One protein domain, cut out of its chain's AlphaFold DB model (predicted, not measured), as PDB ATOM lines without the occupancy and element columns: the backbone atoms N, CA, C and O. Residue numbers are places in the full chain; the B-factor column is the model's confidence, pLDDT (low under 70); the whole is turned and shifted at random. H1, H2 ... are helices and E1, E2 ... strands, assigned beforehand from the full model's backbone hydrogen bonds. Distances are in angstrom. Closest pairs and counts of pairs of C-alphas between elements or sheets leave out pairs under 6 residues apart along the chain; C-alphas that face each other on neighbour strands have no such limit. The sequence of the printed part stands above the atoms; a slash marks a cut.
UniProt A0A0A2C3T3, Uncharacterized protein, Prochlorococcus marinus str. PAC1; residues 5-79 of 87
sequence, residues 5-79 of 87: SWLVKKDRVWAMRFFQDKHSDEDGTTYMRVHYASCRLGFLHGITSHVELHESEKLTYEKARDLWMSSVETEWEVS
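Overview. This is residues 5 to 79 of the 87 residues of an uncharacterized protein of Prochlorococcus marinus str. PAC1 (UniProt A0A0A2C3T3). A strongly twisted sheet of five antiparallel strands makes a long slab, with the single named helix, H1, packed over one face and running along the strands. The links of residues 21 to 30 and 40 to 50 lie at the two ends of the longest axis, and the short last strand, E5, closes one edge of the sheet beside E1. The printed part has 75 residues, with named elements in the order E1, E2, E3, E4, H1, E5; the sheet's order is E4, E3, E2, E1, E5, and the class is mixed, helices and strands. The whole is compact, with a radius of gyration of the C-alphas of 13.1 A, yet elongated in outline, with spans of 42 by 26 by 17 A.

Arrangement. Strands E1, residues 5 to 9, E2, residues 14 to 20, E3, residues 31 to 39, and E4, residues 51 to 60, form a meander, each strand the antiparallel neighbour of the one before. E1 and E2 are a hairpin at 165 degrees, with N 7 and O 16 within hydrogen-bond range at 2.8 A. E2 and E3 are a hairpin at 156 degrees, with N 35 and O 17 at 2.8 A. E3 and E4 are a hairpin at 161 degrees, with N 34 and O 57 at 2.8 A; E4 bends by 63 degrees at residue 54. H1, residues 61 to 72, is on the sheet at a height over the sheet of 8.2 A. H1 is over E3 and E2, along the strands, at 25 degrees to E2 on the local plane. The closest C-alphas of H1 and E3 are those of Tyr 61 and Tyr 31, 5.2 A apart. In H1 every O i to N i+4 pair is within hydrogen-bond range. E5, residues 76 to 79, is an edge strand, antiparallel to E1 at 137 degrees, with N 77 and O 8 at 2.8 A. E5 is apart from E3 and E4.

Along the chain. E1 begins at C-alpha 5, (176.648, 189.799, 222.882), and is 13.9 A long. E2 is 20.4 A long, E3 26.0 A and E4 24.9 A. H1 begins at C-alpha 61, (175.167, 177.554, 226.156), and is 16.5 A long. E5, 9.3 A long, ends at C-alpha 79, (176.313, 194.541, 216.923).

Size, cuts and confidence. The two C-alphas farthest apart are those of Asp 27 and Leu 41, at 42.8 A. The printed part has no cut. The link from E3 to E4, 11 residues, is long. Mean pLDDT of the printed part is 90.6; residues 23 to 24 are under 70.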
ATOM      1  N   SER A   5     176.537 189.638 224.333       93.31
ATOM      2  CA  SER A   5     176.648 189.799 222.882       93.31
ATOM      3  C   SER A   5     175.295 190.146 222.263       93.31
ATOM      4  O   SER A   5     174.242 189.826 222.812       93.31
ATOM      5  N   TRP A   6     175.326 190.806 221.107       94.88
ATOM      6  CA  TRP A   6     174.151 191.429 220.506       94.88
ATOM      7  C   TRP A   6     174.027 191.062 219.033       94.88
ATOM      8  O   TRP A   6     174.990 191.205 218.277       94.88
ATOM      9  N   LEU A   7     172.828 190.655 218.627       95.69
ATOM     10  CA  LEU A   7     172.423 190.578 217.230       95.69
ATOM     11  C   LEU A   7     171.342 191.615 216.962       95.69
ATOM     12  O   LEU A   7     170.475 191.854 217.800       95.69
ATOM     13  N   VAL A   8     171.372 192.202 215.777       95.50
ATOM     14  CA  VAL A   8     170.340 193.110 215.277       95.50
ATOM     15  C   VAL A   8     169.934 192.652 213.884       95.50
ATOM     16  O   VAL A   8     170.794 192.270 213.095       95.50
ATOM     17  N   LYS A   9     168.640 192.642 213.562       94.69
ATOM     18  CA  LYS A   9     168.209 192.386 212.183       94.69
ATOM     19  C   LYS A   9     168.733 193.480 211.251       94.69
ATOM     20  O   LYS A   9     168.927 194.618 211.674       94.69
ATOM     21  N   LYS A  10     168.903 193.164 209.966       91.62
ATOM     22  CA  LYS A  10     169.344 194.115 208.924       91.62
ATOM     23  C   LYS A  10     168.445 195.350 208.798       91.62
ATOM     24  O   LYS A  10     168.934 196.441 208.528       91.62
ATOM     25  N   ASP A  11     167.145 195.194 209.042       90.62
ATOM     26  CA  ASP A  11     166.175 196.301 209.108       90.62
ATOM     27  C   ASP A  11     166.299 197.152 210.385       90.62
ATOM     28  O   ASP A  11     165.707 198.224 210.495       90.62
ATOM     29  N   ARG A  12     167.093 196.679 211.349       91.00
ATOM     30  CA  ARG A  12     167.341 197.265 212.664       91.00
ATOM     31  C   ARG A  12     166.086 197.462 213.507       91.00
ATOM     32  O   ARG A  12     166.109 198.253 214.445       91.00
ATOM     33  N   VAL A  13     165.011 196.730 213.229       92.81
ATOM     34  CA  VAL A  13     163.767 196.783 214.014       92.81
ATOM     35  C   VAL A  13     163.848 195.849 215.217       92.81
ATOM     36  O   VAL A  13     163.377 196.193 216.302       92.81
ATOM     37  N   TRP A  14     164.479 194.690 215.025       95.50
ATOM     38  CA  TRP A  14     164.589 193.622 216.014       95.50
ATOM     39  C   TRP A  14     166.027 193.401 216.465       95.50
ATOM     40  O   TRP A  14     166.971 193.541 215.687       95.50
ATOM     41  N   ALA A  15     166.180 193.008 217.722       96.50
ATOM     42  CA  ALA A  15     167.446 192.641 218.323       96.50
ATOM     43  C   ALA A  15     167.312 191.426 219.237       96.50
ATOM     44  O   ALA A  15     166.289 191.214 219.888       96.50
ATOM     45  N   MET A  16     168.401 190.670 219.310       96.50
ATOM     46  CA  MET A  16     168.613 189.648 220.315       96.50
ATOM     47  C   MET A  16     169.812 190.026 221.173       96.50
ATOM     48  O   MET A  16     170.870 190.400 220.662       96.50
ATOM     49  N   ARG A  17     169.663 189.895 222.485       95.25
ATOM     50  CA  ARG A  17     170.752 190.064 223.448       95.25
ATOM     51  C   ARG A  17     171.015 188.735 224.129       95.25
ATOM     52  O   ARG A  17     170.126 188.186 224.767       95.25
ATOM     53  N   PHE A  18     172.246 188.269 224.027       94.94
ATOM     54  CA  PHE A  18     172.741 187.033 224.610       94.94
ATOM     55  C   PHE A  18     173.623 187.395 225.796       94.94
ATOM     56  O   PHE A  18     174.563 188.169 225.633       94.94
ATOM     57  N   PHE A  19     173.356 186.860 226.980       92.62
ATOM     58  CA  PHE A  19     174.213 187.072 228.145       92.62
ATOM     59  C   PHE A  19     174.185 185.869 229.078       92.62
ATOM     60  O   PHE A  19     173.210 185.122 229.106       92.62
ATOM     61  N   GLN A  20     175.265 185.666 229.826       90.19
ATOM     62  CA  GLN A  20     175.361 184.541 230.751       90.19
ATOM     63  C   GLN A  20     174.304 184.650 231.864       90.19
ATOM     64  O   GLN A  20     174.125 185.716 232.459       90.19
ATOM     65  N   ASP A  21     173.600 183.550 232.145       85.50
ATOM     66  CA  ASP A  21     172.680 183.480 233.284       85.50
ATOM     67  C   ASP A  21     173.483 183.372 234.592       85.50
ATOM     68  O   ASP A  21     174.605 182.864 234.613       85.50
ATOM     69  N   LYS A  22     172.937 183.898 235.694       74.88
ATOM     70  CA  LYS A  22     173.738 184.226 236.890       74.88
ATOM     71  C   LYS A  22     174.380 183.022 237.595       74.88
ATOM     72  O   LYS A  22     175.364 183.226 238.301       74.88
ATOM     73  N   HIS A  23     173.873 181.803 237.401       67.38
ATOM     74  CA  HIS A  23     174.403 180.597 238.042       67.38
ATOM     75  C   HIS A  23     174.348 179.384 237.106       67.38
ATOM     76  O   HIS A  23     173.348 179.170 236.419       67.38
ATOM     77  N   SER A  24     175.434 178.608 237.092       69.44
ATOM     78  CA  SER A  24     175.450 177.252 236.537       69.44
ATOM     79  C   SER A  24     174.675 176.314 237.459       69.44
ATOM     80  O   SER A  24     174.673 176.527 238.675       69.44
ATOM     81  N   ASP A  25     174.055 175.283 236.896       74.56
ATOM     82  CA  ASP A  25     173.388 174.252 237.695       74.56
ATOM     83  C   ASP A  25     174.427 173.336 238.382       74.56
ATOM     84  O   ASP A  25     175.627 173.389 238.091       74.56
ATOM     85  N   GLU A  26     173.979 172.516 239.342       74.44
ATOM     86  CA  GLU A  26     174.837 171.644 240.168       74.44
ATOM     87  C   GLU A  26     175.664 170.637 239.347       74.44
ATOM     88  O   GLU A  26     176.728 170.196 239.780       74.44
ATOM     89  N   ASP A  27     175.196 170.303 238.146       81.81
ATOM     90  CA  ASP A  27     175.853 169.429 237.171       81.81
ATOM     91  C   ASP A  27     176.926 170.146 236.324       81.81
ATOM     92  O   ASP A  27     177.575 169.527 235.480       81.81
ATOM     93  N   GLY A  28     177.134 171.449 236.544       81.25
ATOM     94  CA  GLY A  28     178.051 172.285 235.771       81.25
ATOM     95  C   GLY A  28     177.458 172.815 234.464       81.25
ATOM     96  O   GLY A  28     178.170 173.494 233.715       81.25
ATOM     97  N   THR A  29     176.176 172.562 234.181       85.38
ATOM     98  CA  THR A  29     175.516 173.086 232.985       85.38
ATOM     99  C   THR A  29     175.462 174.610 233.042       85.38
ATOM    100  O   THR A  29     174.955 175.217 233.988       85.38
ATOM    101  N   THR A  30     175.995 175.249 231.999       88.25
ATOM    102  CA  THR A  30     175.988 176.708 231.851       88.25
ATOM    103  C   THR A  30     174.826 177.153 230.975       88.25
ATOM    104  O   THR A  30     174.560 176.592 229.905       88.25
ATOM    105  N   TYR A  31     174.145 178.203 231.423       90.62
ATOM    106  CA  TYR A  31     172.999 178.765 230.727       90.62
ATOM    107  C   TYR A  31     173.286 180.170 230.216       90.62
ATOM    108  O   TYR A  31     174.021 180.959 230.811       90.62
ATOM    109  N   MET A  32     172.654 180.471 229.094       92.94
ATOM    110  CA  MET A  32     172.611 181.768 228.452       92.94
ATOM    111  C   MET A  32     171.168 182.249 228.473       92.94
ATOM    112  O   MET A  32     170.240 181.493 228.180       92.94
ATOM    113  N   ARG A  33     170.976 183.520 228.793       93.56
ATOM    114  CA  ARG A  33     169.700 184.197 228.642       93.56
ATOM    115  C   ARG A  33     169.684 184.936 227.313       93.56
ATOM    116  O   ARG A  33     170.620 185.676 227.001       93.56
ATOM    117  N   VAL A  34     168.627 184.722 226.539       95.88
ATOM    118  CA  VAL A  34     168.404 185.376 225.250       95.88
ATOM    119  C   VAL A  34     167.184 186.269 225.372       95.88
ATOM    120  O   VAL A  34     166.081 185.814 225.649       95.88
ATOM    121  N   HIS A  35     167.399 187.570 225.230       95.75
ATOM    122  CA  HIS A  35     166.334 188.562 225.201       95.75
ATOM    123  C   HIS A  35     166.002 188.909 223.761       95.75
ATOM    124  O   HIS A  35     166.892 189.343 223.032       95.75
ATOM    125  N   TYR A  36     164.729 188.804 223.399       96.12
ATOM    126  CA  TYR A  36     164.198 189.252 222.118       96.12
ATOM    127  C   TYR A  36     163.515 190.591 222.319       96.12
ATOM    128  O   TYR A  36     162.597 190.719 223.133       96.12
ATOM    129  N   ALA A  37     163.973 191.596 221.590       95.31
ATOM    130  CA  ALA A  37     163.484 192.948 221.754       95.31
ATOM    131  C   ALA A  37     163.311 193.652 220.413       95.31
ATOM    132  O   ALA A  37     163.986 193.333 219.433       95.31
ATOM    133  N   SER A  38     162.434 194.646 220.381       94.44
ATOM    134  CA  SER A  38     162.288 195.545 219.239       94.44
ATOM    135  C   SER A  38     162.344 197.001 219.684       94.44
ATOM    136  O   SER A  38     162.248 197.304 220.871       94.44
ATOM    137  N   CYS A  39     162.531 197.922 218.741       90.44
ATOM    138  CA  CYS A  39     162.369 199.348 219.014       90.44
ATOM    139  C   CYS A  39     160.963 199.799 218.630       90.44
ATOM    140  O   CYS A  39     160.569 199.671 217.470       90.44
ATOM    141  N   ARG A  40     160.246 200.436 219.560       84.31
ATOM    142  CA  ARG A  40     158.927 201.033 219.291       84.31
ATOM    143  C   ARG A  40     158.959 202.068 218.159       84.31
ATOM    144  O   ARG A  40     157.975 202.237 217.449       84.31
ATOM    145  N   LEU A  41     160.086 202.764 217.992       83.62
ATOM    146  CA  LEU A  41     160.294 203.748 216.921       83.62
ATOM    147  C   LEU A  41     160.816 203.121 215.616       83.62
ATOM    148  O   LEU A  41     161.143 203.846 214.682       83.62
ATOM    149  N   GLY A  42     160.913 201.789 215.549       82.81
ATOM    150  CA  GLY A  42     161.289 201.057 214.341       82.81
ATOM    151  C   GLY A  42     162.776 201.108 213.984       82.81
ATOM    152  O   GLY A  42     163.124 200.773 212.858       82.81
ATOM    153  N   PHE A  43     163.659 201.533 214.897       86.81
ATOM    154  CA  PHE A  43     165.093 201.598 214.604       86.81
ATOM    155  C   PHE A  43     165.986 201.456 215.847       86.81
ATOM    156  O   PHE A  43     165.854 202.215 216.808       86.81
ATOM    157  N   LEU A  44     166.919 200.502 215.810       87.44
ATOM    158  CA  LEU A  44     167.899 200.198 216.856       87.44
ATOM    159  C   LEU A  44     169.303 200.607 216.405       87.44
ATOM    160  O   LEU A  44     169.888 199.979 215.518       87.44
ATOM    161  N   HIS A  45     169.904 201.617 217.033       85.44
ATOM    162  CA  HIS A  45     171.283 202.019 216.738       85.44
ATOM    163  C   HIS A  45     172.027 202.486 217.985       85.44
ATOM    164  O   HIS A  45     171.792 203.579 218.493       85.44
ATOM    165  N   GLY A  46     172.947 201.645 218.471       85.88
ATOM    166  CA  GLY A  46     173.548 201.845 219.788       85.88
ATOM    167  C   GLY A  46     172.477 201.853 220.882       85.88
ATOM    168  O   GLY A  46     171.387 201.312 220.693       85.88
ATOM    169  N   ILE A  47     172.776 202.485 222.017       88.50
ATOM    170  CA  ILE A  47     171.866 202.545 223.166       88.50
ATOM    171  C   ILE A  47     170.577 203.284 222.781       88.50
ATOM    172  O   ILE A  47     170.561 204.508 222.664       88.50
ATOM    173  N   THR A  48     169.490 202.530 222.643       87.75
ATOM    174  CA  THR A  48     168.164 203.019 222.254       87.75
ATOM    175  C   THR A  48     167.227 203.018 223.470       87.75
ATOM    176  O   THR A  48     167.188 202.056 224.232       87.75
ATOM    177  N   SER A  49     166.480 204.106 223.688       82.81
ATOM    178  CA  SER A  49     165.613 204.305 224.867       82.81
ATOM    179  C   SER A  49     164.232 203.651 224.770       82.81
ATOM    180  O   SER A  49     163.569 203.484 225.788       82.81
ATOM    181  N   HIS A  50     163.786 203.292 223.565       86.81
ATOM    182  CA  HIS A  50     162.435 202.783 223.289       86.81
ATOM    183  C   HIS A  50     162.433 201.296 222.941       86.81
ATOM    184  O   HIS A  50     161.710 200.860 222.045       86.81
ATOM    185  N   VAL A  51     163.292 200.538 223.620       92.00
ATOM    186  CA  VAL A  51     163.374 199.096 223.439       92.00
ATOM    187  C   VAL A  51     162.282 198.412 224.250       92.00
ATOM    188  O   VAL A  51     162.163 198.626 225.453       92.00
ATOM    189  N   GLU A  52     161.511 197.573 223.576       93.75
ATOM    190  CA  GLU A  52     160.474 196.731 224.154       93.75
ATOM    191  C   GLU A  52     160.977 195.291 224.183       93.75
ATOM    192  O   GLU A  52     161.315 194.722 223.144       93.75
ATOM    193  N   LEU A  53     161.065 194.720 225.385       94.19
ATOM    194  CA  LEU A  53     161.404 193.317 225.580       94.19
ATOM    195  C   LEU A  53     160.144 192.476 225.365       94.19
ATOM    196  O   LEU A  53     159.178 192.630 226.108       94.19
ATOM    197  N   HIS A  54     160.177 191.586 224.378       95.38
ATOM    198  CA  HIS A  54     159.062 190.687 224.063       95.38
ATOM    199  C   HIS A  54     159.214 189.350 224.771       95.38
ATOM    200  O   HIS A  54     158.252 188.830 225.324       95.38
ATOM    201  N   GLU A  55     160.434 188.817 224.790       95.44
ATOM    202  CA  GLU A  55     160.698 187.485 225.321       95.44
ATOM    203  C   GLU A  55     162.077 187.397 225.982       95.44
ATOM    204  O   GLU A  55     163.017 188.111 225.621       95.44
ATOM    205  N   SER A  56     162.180 186.527 226.987       94.69
ATOM    206  CA  SER A  56     163.408 186.225 227.722       94.69
ATOM    207  C   SER A  56     163.501 184.718 227.910       94.69
ATOM    208  O   SER A  56     162.853 184.149 228.789       94.69
ATOM    209  N   GLU A  57     164.312 184.072 227.083       95.00
ATOM    210  CA  GLU A  57     164.512 182.628 227.124       95.00
ATOM    211  C   GLU A  57     165.774 182.266 227.903       95.00
ATOM    212  O   GLU A  57     166.808 182.927 227.784       95.00
ATOM    213  N   LYS A  58     165.710 181.179 228.680       94.19
ATOM    214  CA  LYS A  58     166.887 180.520 229.262       94.19
ATOM    215  C   LYS A  58     167.234 179.318 228.386       94.19
ATOM    216  O   LYS A  58     166.468 178.361 228.315       94.19
ATOM    217  N   LEU A  59     168.397 179.356 227.748       94.19
ATOM    218  CA  LEU A  59     168.915 178.292 226.891       94.19
ATOM    219  C   LEU A  59     170.218 177.745 227.473       94.19
ATOM    220  O   LEU A  59     170.949 178.459 228.157       94.19
ATOM    221  N   THR A  60     170.542 176.483 227.194       93.25
ATOM    222  CA  THR A  60     171.908 175.999 227.431       93.25
ATOM    223  C   THR A  60     172.880 176.779 226.547       93.25
ATOM    224  O   THR A  60     172.494 177.275 225.481       93.25
ATOM    225  N   TYR A  61     174.145 176.879 226.959       90.62
ATOM    226  CA  TYR A  61     175.167 177.554 226.156       90.62
ATOM    227  C   TYR A  61     175.221 177.029 224.710       90.62
ATOM    228  O   TYR A  61     175.283 177.819 223.770       90.62
ATOM    229  N   GLU A  62     175.127 175.709 224.522       92.25
ATOM    230  CA  GLU A  62     175.133 175.077 223.197       92.25
ATOM    231  C   GLU A  62     173.955 175.536 222.331       92.25
ATOM    232  O   GLU A  62     174.167 176.016 221.220       92.25
ATOM    233  N   LYS A  63     172.727 175.507 222.865       95.62
ATOM    234  CA  LYS A  63     171.534 175.965 222.134       95.62
ATOM    235  C   LYS A  63     171.605 177.448 221.783       95.62
ATOM    236  O   LYS A  63     171.251 177.833 220.673       95.62
ATOM    237  N   ALA A  64     172.080 178.285 222.707       94.88
ATOM    238  CA  ALA A  64     172.247 179.713 222.451       94.88
ATOM    239  C   ALA A  64     173.310 179.984 221.374       94.88
ATOM    240  O   ALA A  64     173.125 180.858 220.528       94.88
ATOM    241  N   ARG A  65     174.411 179.221 221.378       93.94
ATOM    242  CA  ARG A  65     175.450 179.297 220.344       93.94
ATOM    243  C   ARG A  65     174.898 178.904 218.976       93.94
ATOM    244  O   ARG A  65     175.148 179.616 218.009       93.94
ATOM    245  N   ASP A  66     174.152 177.810 218.897       95.62
ATOM    246  CA  ASP A  66     173.602 177.321 217.632       95.62
ATOM    247  C   ASP A  66     172.541 178.294 217.075       95.62
ATOM    248  O   ASP A  66     172.539 178.610 215.881       95.62
ATOM    249  N   LEU A  67     171.709 178.877 217.951       96.25
ATOM    250  CA  LEU A  67     170.797 179.975 217.604       96.25
ATOM    251  C   LEU A  67     171.552 181.189 217.046       96.25
ATOM    252  O   LEU A  67     171.155 181.761 216.033       96.25
ATOM    253  N   TRP A  68     172.645 181.598 217.686       95.06
ATOM    254  CA  TRP A  68     173.450 182.724 217.213       95.06
ATOM    255  C   TRP A  68     174.054 182.471 215.837       95.06
ATOM    256  O   TRP A  68     173.935 183.324 214.963       95.06
ATOM    257  N   MET A  69     174.684 181.310 215.643       94.75
ATOM    258  CA  MET A  69     175.326 180.962 214.374       94.75
ATOM    259  C   MET A  69     174.304 180.963 213.233       94.75
ATOM    260  O   MET A  69     174.497 181.667 212.245       94.75
ATOM    261  N   SER A  70     173.172 180.281 213.422       95.62
ATOM    262  CA  SER A  70     172.092 180.242 212.425       95.62
ATOM    263  C   SER A  70     171.457 181.616 212.168       95.62
ATOM    264  O   SER A  70     171.075 181.931 211.042       95.62
ATOM    265  N   SER A  71     171.383 182.482 213.180       94.31
ATOM    266  CA  SER A  71     170.876 183.848 213.012       94.31
ATOM    267  C   SER A  71     171.829 184.709 212.178       94.31
ATOM    268  O   SER A  71     171.383 185.401 211.264       94.31
ATOM    269  N   VAL A  72     173.137 184.640 212.444       92.94
ATOM    270  CA  VAL A  72     174.165 185.385 211.690       92.94
ATOM    271  C   VAL A  72     174.236 184.939 210.225       92.94
ATOM    272  O   VAL A  72     174.489 185.757 209.345       92.94
ATOM    273  N   GLU A  73     173.957 183.667 209.938       90.75
ATOM    274  CA  GLU A  73     173.890 183.144 208.565       90.75
ATOM    275  C   GLU A  73     172.665 183.644 207.771       90.75
ATOM    276  O   GLU A  73     172.571 183.400 206.567       90.75
ATOM    277  N   THR A  74     171.732 184.363 208.408       91.19
ATOM    278  CA  THR A  74     170.481 184.829 207.788       91.19
ATOM    279  C   THR A  74     170.368 186.366 207.747       91.19
ATOM    280  O   THR A  74     171.157 187.064 207.100       91.19
ATOM    281  N   GLU A  75     169.333 186.927 208.372       93.06
ATOM    282  CA  GLU A  75     168.996 188.356 208.331       93.06
ATOM    283  C   GLU A  75     169.562 189.149 209.515       93.06
ATOM    284  O   GLU A  75     169.227 190.324 209.670       93.06
ATOM    285  N   TRP A  76     170.387 188.532 210.362       95.94
ATOM    286  CA  TRP A  76     170.929 189.165 211.560       95.94
ATOM    287  C   TRP A  76     172.395 189.544 211.396       95.94
ATOM    288  O   TRP A  76     173.175 188.860 210.740       95.94
ATOM    289  N   GLU A  77     172.775 190.633 212.048       95.19
ATOM    290  CA  GLU A  77     174.125 191.173 212.068       95.19
ATOM    291  C   GLU A  77     174.615 191.291 213.508       95.19
ATOM    292  O   GLU A  77     173.852 191.605 214.427       95.19
ATOM    293  N   VAL A  78     175.913 191.066 213.706       93.75
ATOM    294  CA  VAL A  78     176.554 191.260 215.007       93.75
ATOM    295  C   VAL A  78     176.642 192.751 215.301       93.75
ATOM    296  O   VAL A  78     177.202 193.516 214.516       93.75
ATOM    297  N   SER A  79     176.119 193.175 216.451       91.75
ATOM    298  CA  SER A  79     176.313 194.541 216.923       91.75
ATOM    299  C   SER A  79     177.506 194.612 217.868       91.75
ATOM    300  O   SER A  79     177.505 194.009 218.938       91.75
TER     301      SER A  79